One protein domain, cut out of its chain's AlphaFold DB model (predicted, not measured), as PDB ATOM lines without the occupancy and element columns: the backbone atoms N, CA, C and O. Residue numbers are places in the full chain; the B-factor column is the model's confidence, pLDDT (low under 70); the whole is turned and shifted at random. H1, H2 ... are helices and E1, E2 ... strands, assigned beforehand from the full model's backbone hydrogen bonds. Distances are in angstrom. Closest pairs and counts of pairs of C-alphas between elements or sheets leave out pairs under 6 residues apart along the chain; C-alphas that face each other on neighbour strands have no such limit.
ATOM      1  N   LEU A 492       6.402  44.723  17.390       86.81
ATOM      2  CA  LEU A 492       7.614  45.544  17.330       86.81
ATOM      3  C   LEU A 492       7.931  46.189  18.687       86.81
ATOM      4  O   LEU A 492       9.051  46.089  19.173       86.81
ATOM      5  N   ALA A 493       6.932  46.803  19.328       88.19
ATOM      6  CA  ALA A 493       7.106  47.447  20.628       88.19
ATOM      7  C   ALA A 493       7.421  46.444  21.747       88.19
ATOM      8  O   ALA A 493       8.189  46.763  22.652       88.19
ATOM      9  N   HIS A 494       6.858  45.236  21.674       85.94
ATOM     10  CA  HIS A 494       7.160  44.164  22.617       85.94
ATOM     11  C   HIS A 494       8.611  43.682  22.486       85.94
ATOM     12  O   HIS A 494       9.328  43.638  23.480       85.94
ATOM     13  N   VAL A 495       9.077  43.402  21.266       90.06
ATOM     14  CA  VAL A 495      10.470  42.984  21.035       90.06
ATOM     15  C   VAL A 495      11.452  44.106  21.369       90.06
ATOM     16  O   VAL A 495      12.496  43.844  21.955       90.06
ATOM     17  N   ALA A 496      11.112  45.362  21.073       93.00
ATOM     18  CA  ALA A 496      11.919  46.517  21.458       93.00
ATOM     19  C   ALA A 496      12.084  46.626  22.983       93.00
ATOM     20  O   ALA A 496      13.175  46.941  23.455       93.00
ATOM     21  N   LEU A 497      11.026  46.338  23.749       91.81
ATOM     22  CA  LEU A 497      11.089  46.290  25.208       91.81
ATOM     23  C   LEU A 497      12.040  45.183  25.692       91.81
ATOM     24  O   LEU A 497      12.941  45.476  26.471       91.81
ATOM     25  N   LEU A 498      11.906  43.959  25.169       91.25
ATOM     26  CA  LEU A 498      12.788  42.834  25.513       91.25
ATOM     27  C   LEU A 498      14.255  43.112  25.152       91.25
ATOM     28  O   LEU A 498      15.159  42.827  25.936       91.25
ATOM     29  N   LEU A 499      14.499  43.702  23.979       93.94
ATOM     30  CA  LEU A 499      15.836  44.110  23.552       93.94
ATOM     31  C   LEU A 499      16.430  45.135  24.526       93.94
ATOM     32  O   LEU A 499      17.580  44.991  24.928       93.94
ATOM     33  N   VAL A 500      15.655  46.145  24.937       95.06
ATOM     34  CA  VAL A 500      16.101  47.143  25.922       95.06
ATOM     35  C   VAL A 500      16.411  46.504  27.271       95.06
ATOM     36  O   VAL A 500      17.447  46.823  27.846       95.06
ATOM     37  N   GLU A 501      15.559  45.605  27.764       93.12
ATOM     38  CA  GLU A 501      15.792  44.883  29.018       93.12
ATOM     39  C   GLU A 501      17.138  44.143  28.981       93.12
ATOM     40  O   GLU A 501      17.999  44.390  29.827       93.12
ATOM     41  N   ARG A 502      17.378  43.335  27.939       94.31
ATOM     42  CA  ARG A 502      18.625  42.568  27.782       94.31
ATOM     43  C   ARG A 502      19.851  43.458  27.554       94.31
ATOM     44  O   ARG A 502      20.921  43.156  28.078       94.31
ATOM     45  N   LEU A 503      19.715  44.555  26.806       95.69
ATOM     46  CA  LEU A 503      20.799  45.526  26.621       95.69
ATOM     47  C   LEU A 503      21.178  46.192  27.944       95.69
ATOM     48  O   LEU A 503      22.363  46.335  28.233       95.69
ATOM     49  N   VAL A 504      20.196  46.587  28.757       94.56
ATOM     50  CA  VAL A 504      20.461  47.171  30.075       94.56
ATOM     51  C   VAL A 504      21.107  46.138  30.991       94.56
ATOM     52  O   VAL A 504      22.098  46.469  31.630       94.56
ATOM     53  N   ASP A 505      20.617  44.902  31.037       92.12
ATOM     54  CA  ASP A 505      21.194  43.865  31.901       92.12
ATOM     55  C   ASP A 505      22.675  43.595  31.592       92.12
ATOM     56  O   ASP A 505      23.462  43.367  32.509       92.12
ATOM     57  N   GLN A 506      23.076  43.679  30.318       93.12
ATOM     58  CA  GLN A 506      24.464  43.455  29.903       93.12
ATOM     59  C   GLN A 506      25.358  44.702  29.976       93.12
ATOM     60  O   GLN A 506      26.559  44.572  30.210       93.12
ATOM     61  N   LEU A 507      24.810  45.903  29.751       93.75
ATOM     62  CA  LEU A 507      25.595  47.137  29.592       93.75
ATOM     63  C   LEU A 507      25.472  48.122  30.762       93.75
ATOM     64  O   LEU A 507      26.168  49.140  30.768       93.75
ATOM     65  N   ARG A 508      24.587  47.871  31.735       91.25
ATOM     66  CA  ARG A 508      24.378  48.758  32.889       91.25
ATOM     67  C   ARG A 508      25.710  48.993  33.620       91.25
ATOM     68  O   ARG A 508      26.307  48.033  34.110       91.25
ATOM     69  N   PRO A 509      26.156  50.255  33.770       89.25
ATOM     70  CA  PRO A 509      27.345  50.568  34.552       89.25
ATOM     71  C   PRO A 509      27.174  50.104  35.997       89.25
ATOM     72  O   PRO A 509      26.113  50.316  36.593       89.25
ATOM     73  N   LEU A 510      28.214  49.521  36.587       82.88
ATOM     74  CA  LEU A 510      28.207  49.241  38.018       82.88
ATOM     75  C   LEU A 510      28.164  50.566  38.804       82.88
ATOM     76  O   LEU A 510      28.746  51.563  38.363       82.88
ATOM     77  N   PRO A 511      27.458  50.614  39.946       74.75
ATOM     78  CA  PRO A 511      27.574  51.744  40.857       74.75
ATOM     79  C   PRO A 511      29.042  51.914  41.260       74.75
ATOM     80  O   PRO A 511      29.762  50.928  41.398       74.75
ATOM     81  N   GLY A 525      25.108  57.690  28.740       92.31
ATOM     82  CA  GLY A 525      24.913  56.550  27.855       92.31
ATOM     83  C   GLY A 525      26.152  55.657  27.733       92.31
ATOM     84  O   GLY A 525      27.256  56.067  28.089       92.31
ATOM     85  N   VAL A 526      25.953  54.432  27.247       93.06
ATOM     86  CA  VAL A 526      26.983  53.393  27.074       93.06
ATOM     87  C   VAL A 526      26.964  52.901  25.622       93.06
ATOM     88  O   VAL A 526      25.880  52.607  25.117       93.06
ATOM     89  N   PRO A 527      28.108  52.809  24.919       93.88
ATOM     90  CA  PRO A 527      28.131  52.318  23.544       93.88
ATOM     91  C   PRO A 527      27.662  50.858  23.460       93.88
ATOM     92  O   PRO A 527      28.011  50.026  24.294       93.88
ATOM     93  N   ILE A 528      26.887  50.553  22.424       93.94
ATOM     94  CA  ILE A 528      26.368  49.226  22.103       93.94
ATOM     95  C   ILE A 528      27.196  48.667  20.945       93.94
ATOM     96  O   ILE A 528      27.325  49.300  19.897       93.94
ATOM     97  N   ALA A 529      27.741  47.465  21.114       91.50
ATOM     98  CA  ALA A 529      28.362  46.747  20.007       91.50
ATOM     99  C   ALA A 529      27.282  46.231  19.039       91.50
ATOM    100  O   ALA A 529      26.327  45.591  19.469       91.50
ATOM    101  N   GLU A 530      27.448  46.433  17.728       89.25
ATOM    102  CA  GLU A 530      26.461  45.979  16.727       89.25
ATOM    103  C   GLU A 530      26.184  44.467  16.817       89.25
ATOM    104  O   GLU A 530      25.034  44.041  16.743       89.25
ATOM    105  N   ALA A 531      27.230  43.668  17.062       91.19
ATOM    106  CA  ALA A 531      27.122  42.220  17.231       91.19
ATOM    107  C   ALA A 531      26.308  41.813  18.473       91.19
ATOM    108  O   ALA A 531      25.707  40.744  18.480       91.19
ATOM    109  N   LEU A 532      26.266  42.661  19.507       94.06
ATOM    110  CA  LEU A 532      25.458  42.408  20.698       94.06
ATOM    111  C   LEU A 532      23.962  42.536  20.387       94.06
ATOM    112  O   LEU A 532      23.174  41.719  20.850       94.06
ATOM    113  N   ILE A 533      23.576  43.527  19.575       93.31
ATOM    114  CA  ILE A 533      22.183  43.698  19.131       93.31
ATOM    115  C   ILE A 533      21.737  42.450  18.369       93.31
ATOM    116  O   ILE A 533      20.694  41.875  18.675       93.31
ATOM    117  N   ASP A 534      22.544  42.019  17.401       90.75
ATOM    118  CA  ASP A 534      22.212  40.876  16.553       90.75
ATOM    119  C   ASP A 534      22.203  39.559  17.344       90.75
ATOM    120  O   ASP A 534      21.324  38.727  17.123       90.75
ATOM    121  N   GLY A 535      23.121  39.403  18.305       92.88
ATOM    122  CA  GLY A 535      23.150  38.269  19.231       92.88
ATOM    123  C   GLY A 535      21.890  38.183  20.092       92.88
ATOM    124  O   GLY A 535      21.209  37.164  20.064       92.88
ATOM    125  N   ILE A 536      21.511  39.276  20.769       93.69
ATOM    126  CA  ILE A 536      20.296  39.318  21.603       93.69
ATOM    127  C   ILE A 536      19.043  39.030  20.767       93.69
ATOM    128  O   ILE A 536      18.155  38.311  21.219       93.69
ATOM    129  N   LEU A 537      18.939  39.586  19.556       90.44
ATOM    130  CA  LEU A 537      17.793  39.322  18.682       90.44
ATOM    131  C   LEU A 537      17.725  37.855  18.236       90.44
ATOM    132  O   LEU A 537      16.622  37.326  18.114       90.44
ATOM    133  N   GLY A 538      18.876  37.211  18.014       87.69
ATOM    134  CA  GLY A 538      18.966  35.771  17.769       87.69
ATOM    135  C   GLY A 538      18.480  34.957  18.967       87.69
ATOM    136  O   GLY A 538      17.555  34.163  18.821       87.69
ATOM    137  N   ASP A 539      19.011  35.239  20.159       88.94
ATOM    138  CA  ASP A 539      18.634  34.553  21.400       88.94
ATOM    139  C   ASP A 539      17.130  34.688  21.695       88.94
ATOM    140  O   ASP A 539      16.463  33.715  22.043       88.94
ATOM    141  N   LEU A 540      16.563  35.888  21.506       85.75
ATOM    142  CA  LEU A 540      15.123  36.125  21.654       85.75
ATOM    143  C   LEU A 540      14.301  35.366  20.602       85.75
ATOM    144  O   LEU A 540      13.182  34.944  20.887       85.75
ATOM    145  N   ALA A 541      14.807  35.202  19.377       82.44
ATOM    146  CA  ALA A 541      14.106  34.438  18.347       82.44
ATOM    147  C   ALA A 541      14.071  32.935  18.664       82.44
ATOM    148  O   ALA A 541      13.074  32.286  18.334       82.44
ATOM    149  N   ASP A 542      15.112  32.420  19.322       82.19
ATOM    150  CA  ASP A 542      15.232  31.021  19.742       82.19
ATOM    151  C   ASP A 542      14.425  30.733  21.026       82.19
ATOM    152  O   ASP A 542      13.706  29.737  21.096       82.19
ATOM    153  N   GLU A 543      14.459  31.625  22.026       80.12
ATOM    154  CA  GLU A 543      13.697  31.491  23.286       80.12
ATOM    155  C   GLU A 543      12.184  31.359  23.018       80.12
ATOM    156  O   GLU A 543      11.508  30.481  23.565       80.12
ATOM    157  N   TYR A 544      11.672  32.176  22.093       69.75
ATOM    158  CA  TYR A 544      10.263  32.200  21.692       69.75
ATOM    159  C   TYR A 544       9.921  31.216  20.545       69.75
ATOM    160  O   TYR A 544       8.802  31.253  20.026       69.75
ATOM    161  N   ASP A 545      10.849  30.337  20.141       64.50
ATOM    162  CA  ASP A 545      10.593  29.185  19.250       64.50
ATOM    163  C   ASP A 545      10.006  27.981  20.006       64.50
ATOM    164  O   ASP A 545       9.286  27.167  19.434       64.50
ATOM    165  N   THR A 546      10.295  27.867  21.305       55.81
ATOM    166  CA  THR A 546       9.965  26.676  22.098       55.81
ATOM    167  C   THR A 546       8.453  26.395  22.157       55.81
ATOM    168  O   THR A 546       7.640  27.292  22.394       55.81
ATOM    169  N   GLU A 547       8.072  25.124  21.956       51.22
ATOM    170  CA  GLU A 547       6.682  24.636  21.832       51.22
ATOM    171  C   GLU A 547       5.759  25.033  23.009       51.22
ATOM    172  O   GLU A 547       4.542  25.109  22.835       51.22
ATOM    173  N   ASP A 548       6.325  25.379  24.172       52.94
ATOM    174  CA  ASP A 548       5.604  25.850  25.367       52.94
ATOM    175  C   ASP A 548       4.904  27.213  25.182       52.94
ATOM    176  O   ASP A 548       3.903  27.494  25.843       52.94
ATOM    177  N   HIS A 549       5.367  28.056  24.251       52.41
ATOM    178  CA  HIS A 549       4.777  29.376  23.971       52.41
ATOM    179  C   HIS A 549       3.821  29.371  22.764       52.41
ATOM    180  O   HIS A 549       3.317  30.427  22.365       52.41
ATOM    181  N   GLY A 550       3.519  28.190  22.201       47.38
ATOM    182  CA  GLY A 550       2.772  27.956  20.953       47.38
ATOM    183  C   GLY A 550       1.332  28.497  20.873       47.38
ATOM    184  O   GLY A 550       0.639  28.283  19.876       47.38
ATOM    185  N   HIS A 551       0.864  29.231  21.883       50.69
ATOM    186  CA  HIS A 551      -0.426  29.919  21.881       50.69
ATOM    187  C   HIS A 551      -0.333  31.453  21.835       50.69
ATOM    188  O   HIS A 551      -1.364  32.098  21.618       50.69
ATOM    189  N   ASP A 552       0.857  32.060  21.961       61.22
ATOM    190  CA  ASP A 552       0.990  33.509  21.787       61.22
ATOM    191  C   ASP A 552       1.147  33.884  20.304       61.22
ATOM    192  O   ASP A 552       2.228  33.877  19.710       61.22
ATOM    193  N   GLN A 553       0.025  34.269  19.695       62.44
ATOM    194  CA  GLN A 553      -0.042  34.746  18.312       62.44
ATOM    195  C   GLN A 553       0.906  35.929  18.032       62.44
ATOM    196  O   GLN A 553       1.271  36.153  16.874       62.44
ATOM    197  N   ARG A 554       1.320  36.687  19.059       61.75
ATOM    198  CA  ARG A 554       2.262  37.807  18.915       61.75
ATOM    199  C   ARG A 554       3.679  37.333  18.672       61.75
ATOM    200  O   ARG A 554       4.317  37.858  17.759       61.75
ATOM    201  N   ALA A 555       4.130  36.339  19.437       62.62
ATOM    202  CA  ALA A 555       5.454  35.741  19.304       62.62
ATOM    203  C   ALA A 555       5.659  35.180  17.887       62.62
ATOM    204  O   ALA A 555       6.604  35.529  17.179       62.62
ATOM    205  N   ALA A 556       4.666  34.432  17.401       64.88
ATOM    206  CA  ALA A 556       4.673  33.871  16.053       64.88
ATOM    207  C   ALA A 556       4.605  34.929  14.934       64.88
ATOM    208  O   ALA A 556       5.049  34.682  13.810       64.88
ATOM    209  N   HIS A 557       4.001  36.097  15.177       69.06
ATOM    210  CA  HIS A 557       3.916  37.161  14.174       69.06
ATOM    211  C   HIS A 557       5.248  37.896  14.005       69.06
ATOM    212  O   HIS A 557       5.716  38.041  12.876       69.06
ATOM    213  N   TRP A 558       5.875  38.338  15.100       72.62
ATOM    214  CA  TRP A 558       7.126  39.097  14.999       72.62
ATOM    215  C   TRP A 558       8.273  38.228  14.499       72.62
ATOM    216  O   TRP A 558       9.058  38.685  13.678       72.62
ATOM    217  N   ARG A 559       8.320  36.953  14.899       70.31
ATOM    218  CA  ARG A 559       9.327  36.015  14.406       70.31
ATOM    219  C   ARG A 559       9.236  35.821  12.897       70.31
ATOM    220  O   ARG A 559      10.256  35.833  12.220       70.31
ATOM    221  N   ARG A 560       8.024  35.715  12.337       70.25
ATOM    222  CA  ARG A 560       7.831  35.672  10.877       70.25
ATOM    223  C   ARG A 560       8.331  36.944  10.196       70.25
ATOM    224  O   ARG A 560       8.991  36.836   9.172       70.25
ATOM    225  N   ALA A 561       8.050  38.118  10.764       68.88
ATOM    226  CA  ALA A 561       8.556  39.387  10.237       68.88
ATOM    227  C   ALA A 561      10.095  39.458  10.297       68.88
ATOM    228  O   ALA A 561      10.734  39.776   9.296       68.88
ATOM    229  N   HIS A 562      10.689  39.071  11.429       71.50
ATOM    230  CA  HIS A 562      12.136  39.009  11.624       71.50
ATOM    231  C   HIS A 562      12.815  38.023  10.663       71.50
ATOM    232  O   HIS A 562      13.843  38.343  10.076       71.50
ATOM    233  N   LEU A 563      12.248  36.829  10.473       72.81
ATOM    234  CA  LEU A 563      12.793  35.821   9.561       72.81
ATOM    235  C   LEU A 563      12.607  36.192   8.084       72.81
ATOM    236  O   LEU A 563      13.423  35.779   7.265       72.81
ATOM    237  N   ALA A 564      11.567  36.958   7.740       81.31
ATOM    238  CA  ALA A 564      11.342  37.425   6.374       81.31
ATOM    239  C   ALA A 564      12.385  38.470   5.947       81.31
ATOM    240  O   ALA A 564      12.936  38.361   4.854       81.31
ATOM    241  N   ASP A 565      12.676  39.452   6.809       84.62
ATOM    242  CA  ASP A 565      13.736  40.440   6.587       84.62
ATOM    243  C   ASP A 565      14.342  40.915   7.919       84.62
ATOM    244  O   ASP A 565      13.863  41.851   8.570       84.62
ATOM    245  N   ARG A 566      15.452  40.276   8.310       85.94
ATOM    246  CA  ARG A 566      16.173  40.592   9.553       85.94
ATOM    247  C   ARG A 566      16.666  42.034   9.586       85.94
ATOM    248  O   ARG A 566      16.642  42.666  10.639       85.94
ATOM    249  N   ALA A 567      17.115  42.557   8.446       88.25
ATOM    250  CA  ALA A 567      17.713  43.881   8.373       88.25
ATOM    251  C   ALA A 567      16.645  44.976   8.483       88.25
ATOM    252  O   ALA A 567      16.862  45.960   9.189       88.25
ATOM    253  N   ALA A 568      15.494  44.811   7.824       86.44
ATOM    254  CA  ALA A 568      14.369  45.736   7.963       86.44
ATOM    255  C   ALA A 568      13.819  45.748   9.388       86.44
ATOM    256  O   ALA A 568      13.714  46.818   9.985       86.44
ATOM    257  N   PHE A 569      13.573  44.572   9.968       87.56
ATOM    258  CA  PHE A 569      13.061  44.472  11.332       87.56
ATOM    259  C   PHE A 569      14.012  45.101  12.361       87.56
ATOM    260  O   PHE A 569      13.585  45.857  13.232       87.56
ATOM    261  N   ARG A 570      15.323  44.859  12.221       91.69
ATOM    262  CA  ARG A 570      16.359  45.503  13.040       91.69
ATOM    263  C   ARG A 570      16.304  47.027  12.928       91.69
ATOM    264  O   ARG A 570      16.342  47.704  13.949       91.69
ATOM    265  N   ARG A 571      16.203  47.576  11.711       89.94
ATOM    266  CA  ARG A 571      16.091  49.032  11.506       89.94
ATOM    267  C   ARG A 571      14.844  49.599  12.176       89.94
ATOM    268  O   ARG A 571      14.960  50.580  12.895       89.94
ATOM    269  N   GLU A 572      13.685  48.965  12.010       89.19
ATOM    270  CA  GLU A 572      12.431  49.414  12.630       89.19
ATOM    271  C   GLU A 572      12.495  49.411  14.165       89.19
ATOM    272  O   GLU A 572      12.001  50.338  14.808       89.19
ATOM    273  N   LEU A 573      13.134  48.398  14.763       93.00
ATOM    274  CA  LEU A 573      13.354  48.334  16.209       93.00
ATOM    275  C   LEU A 573      14.249  49.472  16.700       93.00
ATOM    276  O   LEU A 573      13.907  50.153  17.667       93.00
ATOM    277  N   LEU A 574      15.391  49.678  16.045       93.81
ATOM    278  CA  LEU A 574      16.347  50.714  16.436       93.81
ATOM    279  C   LEU A 574      15.766  52.115  16.209       93.81
ATOM    280  O   LEU A 574      15.914  52.978  17.071       93.81
ATOM    281  N   ASP A 575      15.010  52.314  15.129       91.50
ATOM    282  CA  ASP A 575      14.256  53.543  14.877       91.50
ATOM    283  C   ASP A 575      13.235  53.812  15.983       91.50
ATOM    284  O   ASP A 575      13.149  54.939  16.469       91.50
ATOM    285  N   LEU A 576      12.485  52.793  16.421       92.25
ATOM    286  CA  LEU A 576      11.541  52.920  17.533       92.25
ATOM    287  C   LEU A 576      12.264  53.324  18.825       92.25
ATOM    288  O   LEU A 576      11.865  54.294  19.471       92.25
ATOM    289  N   LEU A 577      13.338  52.620  19.190       94.62
ATOM    290  CA  LEU A 577      14.111  52.896  20.405       94.62
ATOM    291  C   LEU A 577      14.784  54.273  20.380       94.62
ATOM    292  O   LEU A 577      14.859  54.946  21.413       94.62
ATOM    293  N   HIS A 578      15.241  54.719  19.212       93.44
ATOM    294  CA  HIS A 578      15.790  56.055  19.028       93.44
ATOM    295  C   HIS A 578      14.693  57.122  19.134       93.44
ATOM    296  O   HIS A 578      14.836  58.102  19.869       93.44
ATOM    297  N   ALA A 579      13.550  56.892  18.487       91.25
ATOM    298  CA  ALA A 579      12.395  57.784  18.487       91.25
ATOM    299  C   ALA A 579      11.815  58.040  19.888       91.25
ATOM    300  O   ALA A 579      11.245  59.114  20.116       91.25
ATOM    301  N   VAL A 580      11.974  57.084  20.814       92.44
ATOM    302  CA  VAL A 580      11.582  57.199  22.231       92.44
ATOM    303  C   VAL A 580      12.745  57.524  23.180       92.44
ATOM    304  O   VAL A 580      12.552  57.514  24.394       92.44
ATOM    305  N   ARG A 581      13.928  57.874  22.648       93.62
ATOM    306  CA  ARG A 581      15.126  58.302  23.404       93.62
ATOM    307  C   ARG A 581      15.646  57.260  24.406       93.62
ATOM    308  O   ARG A 581      16.088  57.609  25.498       93.62
ATOM    309  N   LEU A 582      15.636  55.982  24.023       94.94
ATOM    310  CA  LEU A 582      16.278  54.901  24.792       94.94
ATOM    311  C   LEU A 582      17.647  54.522  24.225       94.94
ATOM    312  O   LEU A 582      18.517  54.076  24.968       94.94
ATOM    313  N   ILE A 583      17.857  54.768  22.934       95.19
ATOM    314  CA  ILE A 583      19.172  54.738  22.295       95.19
ATOM    315  C   ILE A 583      19.403  56.040  21.519       95.19
ATOM    316  O   ILE A 583      18.457  56.772  21.222       95.19
ATOM    317  N   ALA A 584      20.654  56.331  21.181       92.25
ATOM    318  CA  ALA A 584      21.031  57.393  20.250       92.25
ATOM    319  C   ALA A 584      22.149  56.913  19.314       92.25
ATOM    320  O   ALA A 584      22.914  56.029  19.708       92.25
ATOM    321  N   PRO A 585      22.284  57.490  18.108       89.31
ATOM    322  CA  PRO A 585      23.461  57.279  17.279       89.31
ATOM    323  C   PRO A 585      24.719  57.672  18.057       89.31
ATOM    324  O   PRO A 585      24.773  58.738  18.673       89.31
ATOM    325  N   SER A 586      25.734  56.815  18.040       82.62
ATOM    326  CA  SER A 586      27.023  57.115  18.649       82.62
ATOM    327  C   SER A 586      27.668  58.274  17.904       82.62
ATOM    328  O   SER A 586      27.862  58.219  16.688       82.62
ATOM    329  N   THR A 587      28.029  59.328  18.632       63.66
ATOM    330  CA  THR A 587      28.859  60.393  18.071       63.66
ATOM    331  C   THR A 587      30.198  59.782  17.670       63.66
ATOM    332  O   THR A 587      30.794  59.101  18.512       63.66
ATOM    333  N   PRO A 588      30.698  59.990  16.440       51.47
ATOM    334  CA  PRO A 588      32.029  59.532  16.084       51.47
ATOM    335  C   PRO A 588      33.019  60.207  17.033       51.47
ATOM    336  O   PRO A 588      33.247  61.414  16.964       51.47
ATOM    337  N   THR A 604      24.353  54.075  21.065       95.06
ATOM    338  CA  THR A 604      24.599  54.298  22.489       95.06
ATOM    339  C   THR A 604      23.300  54.046  23.244       95.06
ATOM    340  O   THR A 604      22.283  54.669  22.943       95.06
ATOM    341  N   LEU A 605      23.329  53.145  24.226       96.19
ATOM    342  CA  LEU A 605      22.242  52.901  25.169       96.19
ATOM    343  C   LEU A 605      22.170  54.069  26.147       96.19
ATOM    344  O   LEU A 605      23.151  54.356  26.827       96.19
ATOM    345  N   LEU A 606      21.029  54.740  26.234       95.69
ATOM    346  CA  LEU A 606      20.861  55.911  27.091       95.69
ATOM    347  C   LEU A 606      20.353  55.507  28.473       95.69
ATOM    348  O   LEU A 606      19.577  54.562  28.604       95.69
ATOM    349  N   ALA A 607      20.713  56.274  29.500       94.62
ATOM    350  CA  ALA A 607      20.285  56.014  30.874       94.62
ATOM    351  C   ALA A 607      18.758  55.812  31.047       94.62
ATOM    352  O   ALA A 607      18.382  54.865  31.741       94.62
ATOM    353  N   PRO A 608      17.855  56.576  30.381       93.75
ATOM    354  CA  PRO A 608      16.410  56.333  30.435       93.75
ATOM    355  C   PRO A 608      15.970  54.912  30.045       93.75
ATOM    356  O   PRO A 608      14.895  54.487  30.461       93.75
ATOM    357  N   ALA A 609      16.770  54.154  29.287       94.19
ATOM    358  CA  ALA A 609      16.483  52.757  28.956       94.19
ATOM    359  C   ALA A 609      16.341  51.877  30.206       94.19
ATOM    360  O   ALA A 609      15.463  51.015  30.266       94.19
ATOM    361  N   ALA A 610      17.130  52.148  31.250       92.31
ATOM    362  CA  ALA A 610      17.130  51.368  32.483       92.31
ATOM    363  C   ALA A 610      15.814  51.441  33.272       92.31
ATOM    364  O   ALA A 610      15.562  50.576  34.109       92.31
ATOM    365  N   ARG A 611      14.930  52.396  32.946       89.38
ATOM    366  CA  ARG A 611      13.557  52.465  33.475       89.38
ATOM    367  C   ARG A 611      12.746  51.204  33.204       89.38
ATOM    368  O   ARG A 611      11.812  50.938  33.954       89.38
ATOM    369  N   TYR A 612      13.056  50.497  32.122       89.19
ATOM    370  CA  TYR A 612      12.291  49.346  31.654       89.19
ATOM    371  C   TYR A 612      12.888  48.006  32.077       89.19
ATOM    372  O   TYR A 612      12.225  46.990  31.949       89.19
ATOM    373  N   ALA A 613      14.105  48.003  32.619       86.56
ATOM    374  CA  ALA A 613      14.760  46.791  33.085       86.56
ATOM    375  C   ALA A 613      14.449  46.498  34.558       86.56
ATOM    376  O   ALA A 613      14.013  47.368  35.325       86.56
TER     377      ALA A 613
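This is residues 492 to 511, 525 to 588 and 604 to 613 of the 630 residues of an uncharacterized protein of Kitasatospora kifunensis (UniProt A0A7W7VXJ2). One helix, H1, runs through the middle, and H2, H4 and the short H5 pack round it, each crossing it at a wide angle. A small three-stranded sheet lies near one end of the body, while H3 makes the other end, where residues 546 to 551 of the loop before it stick out. The 94 printed residues hold five named helices and three named strands in the order H1 E1 H2 H3 H4 E2 E3 H5; the class is mostly helix. The sheet's order is E1 - E3 - E2, all antiparallel. The whole is compact, with a radius of gyration of the C-alphas of 13.5 A and spans of 39 by 28 by 22 A.

H1, residues 492 to 507, begins at C-alpha 492 (7.614, 45.544, 17.330) and is 21.8 A long. After a cut come E1, residues 525 to 528, and H2, residues 530 to 543, 20.4 A long. H3 is residues 553 to 564, 16.7 A, and H4 is residues 566 to 579, 19.7 A. E2 is residues 583 to 585. After a second cut, E3, residues 604 to 606, is followed directly by H5, residues 607 to 612, which ends at C-alpha 612 (12.291, 49.346, 31.654).

H1 is the hub. With residues 499 to 503 alone it touches H2 at a steep tilt of 62 degrees, opposite ways; the closest C-alphas, of Leu 499 and Ile 536, are 6.8 A apart. With residues 492 to 496 alone it touches H4, about perpendicular at 78 degrees, closest at the C-alphas of Ala 496 and Leu 573, 5.7 A. It touches H5 at a steep tilt of 62 degrees, opposite ways, closest at the C-alphas of Val 504 and Ala 610, 5.9 A. H3 and H4 touch only at the corner, the C-alphas of His 562 and Phe 569 being closest at 5.5 A. In the sheet, N 526 and O 605 of E1 and E3 are 2.8 A apart, and N 584 and O 604 of E2 and E3 are 2.9 A apart, both within hydrogen-bond range. H4 is on the sheet, over E2, and stands up from it; H1 and H5 only graze it. H3 and H5 are apart. In H1, H2, H3 and H4 every O i to N i+4 pair is within hydrogen-bond range; in H5 0 of 2 are, but 3 of 3 O i to N i+3 pairs are.

The farthest C-alphas, of His 551 and Pro 588, are 44.3 A apart. Residues 512 to 524 and 589 to 603 are not printed, with C-alpha gaps of 14.1 A and 11.1 A. Of the links that are printed whole, H2 to H3 is short and the others are tight. The mean pLDDT of the printed part is 83.9; residues 544 to 557, 561 and 587 to 588 are under 70.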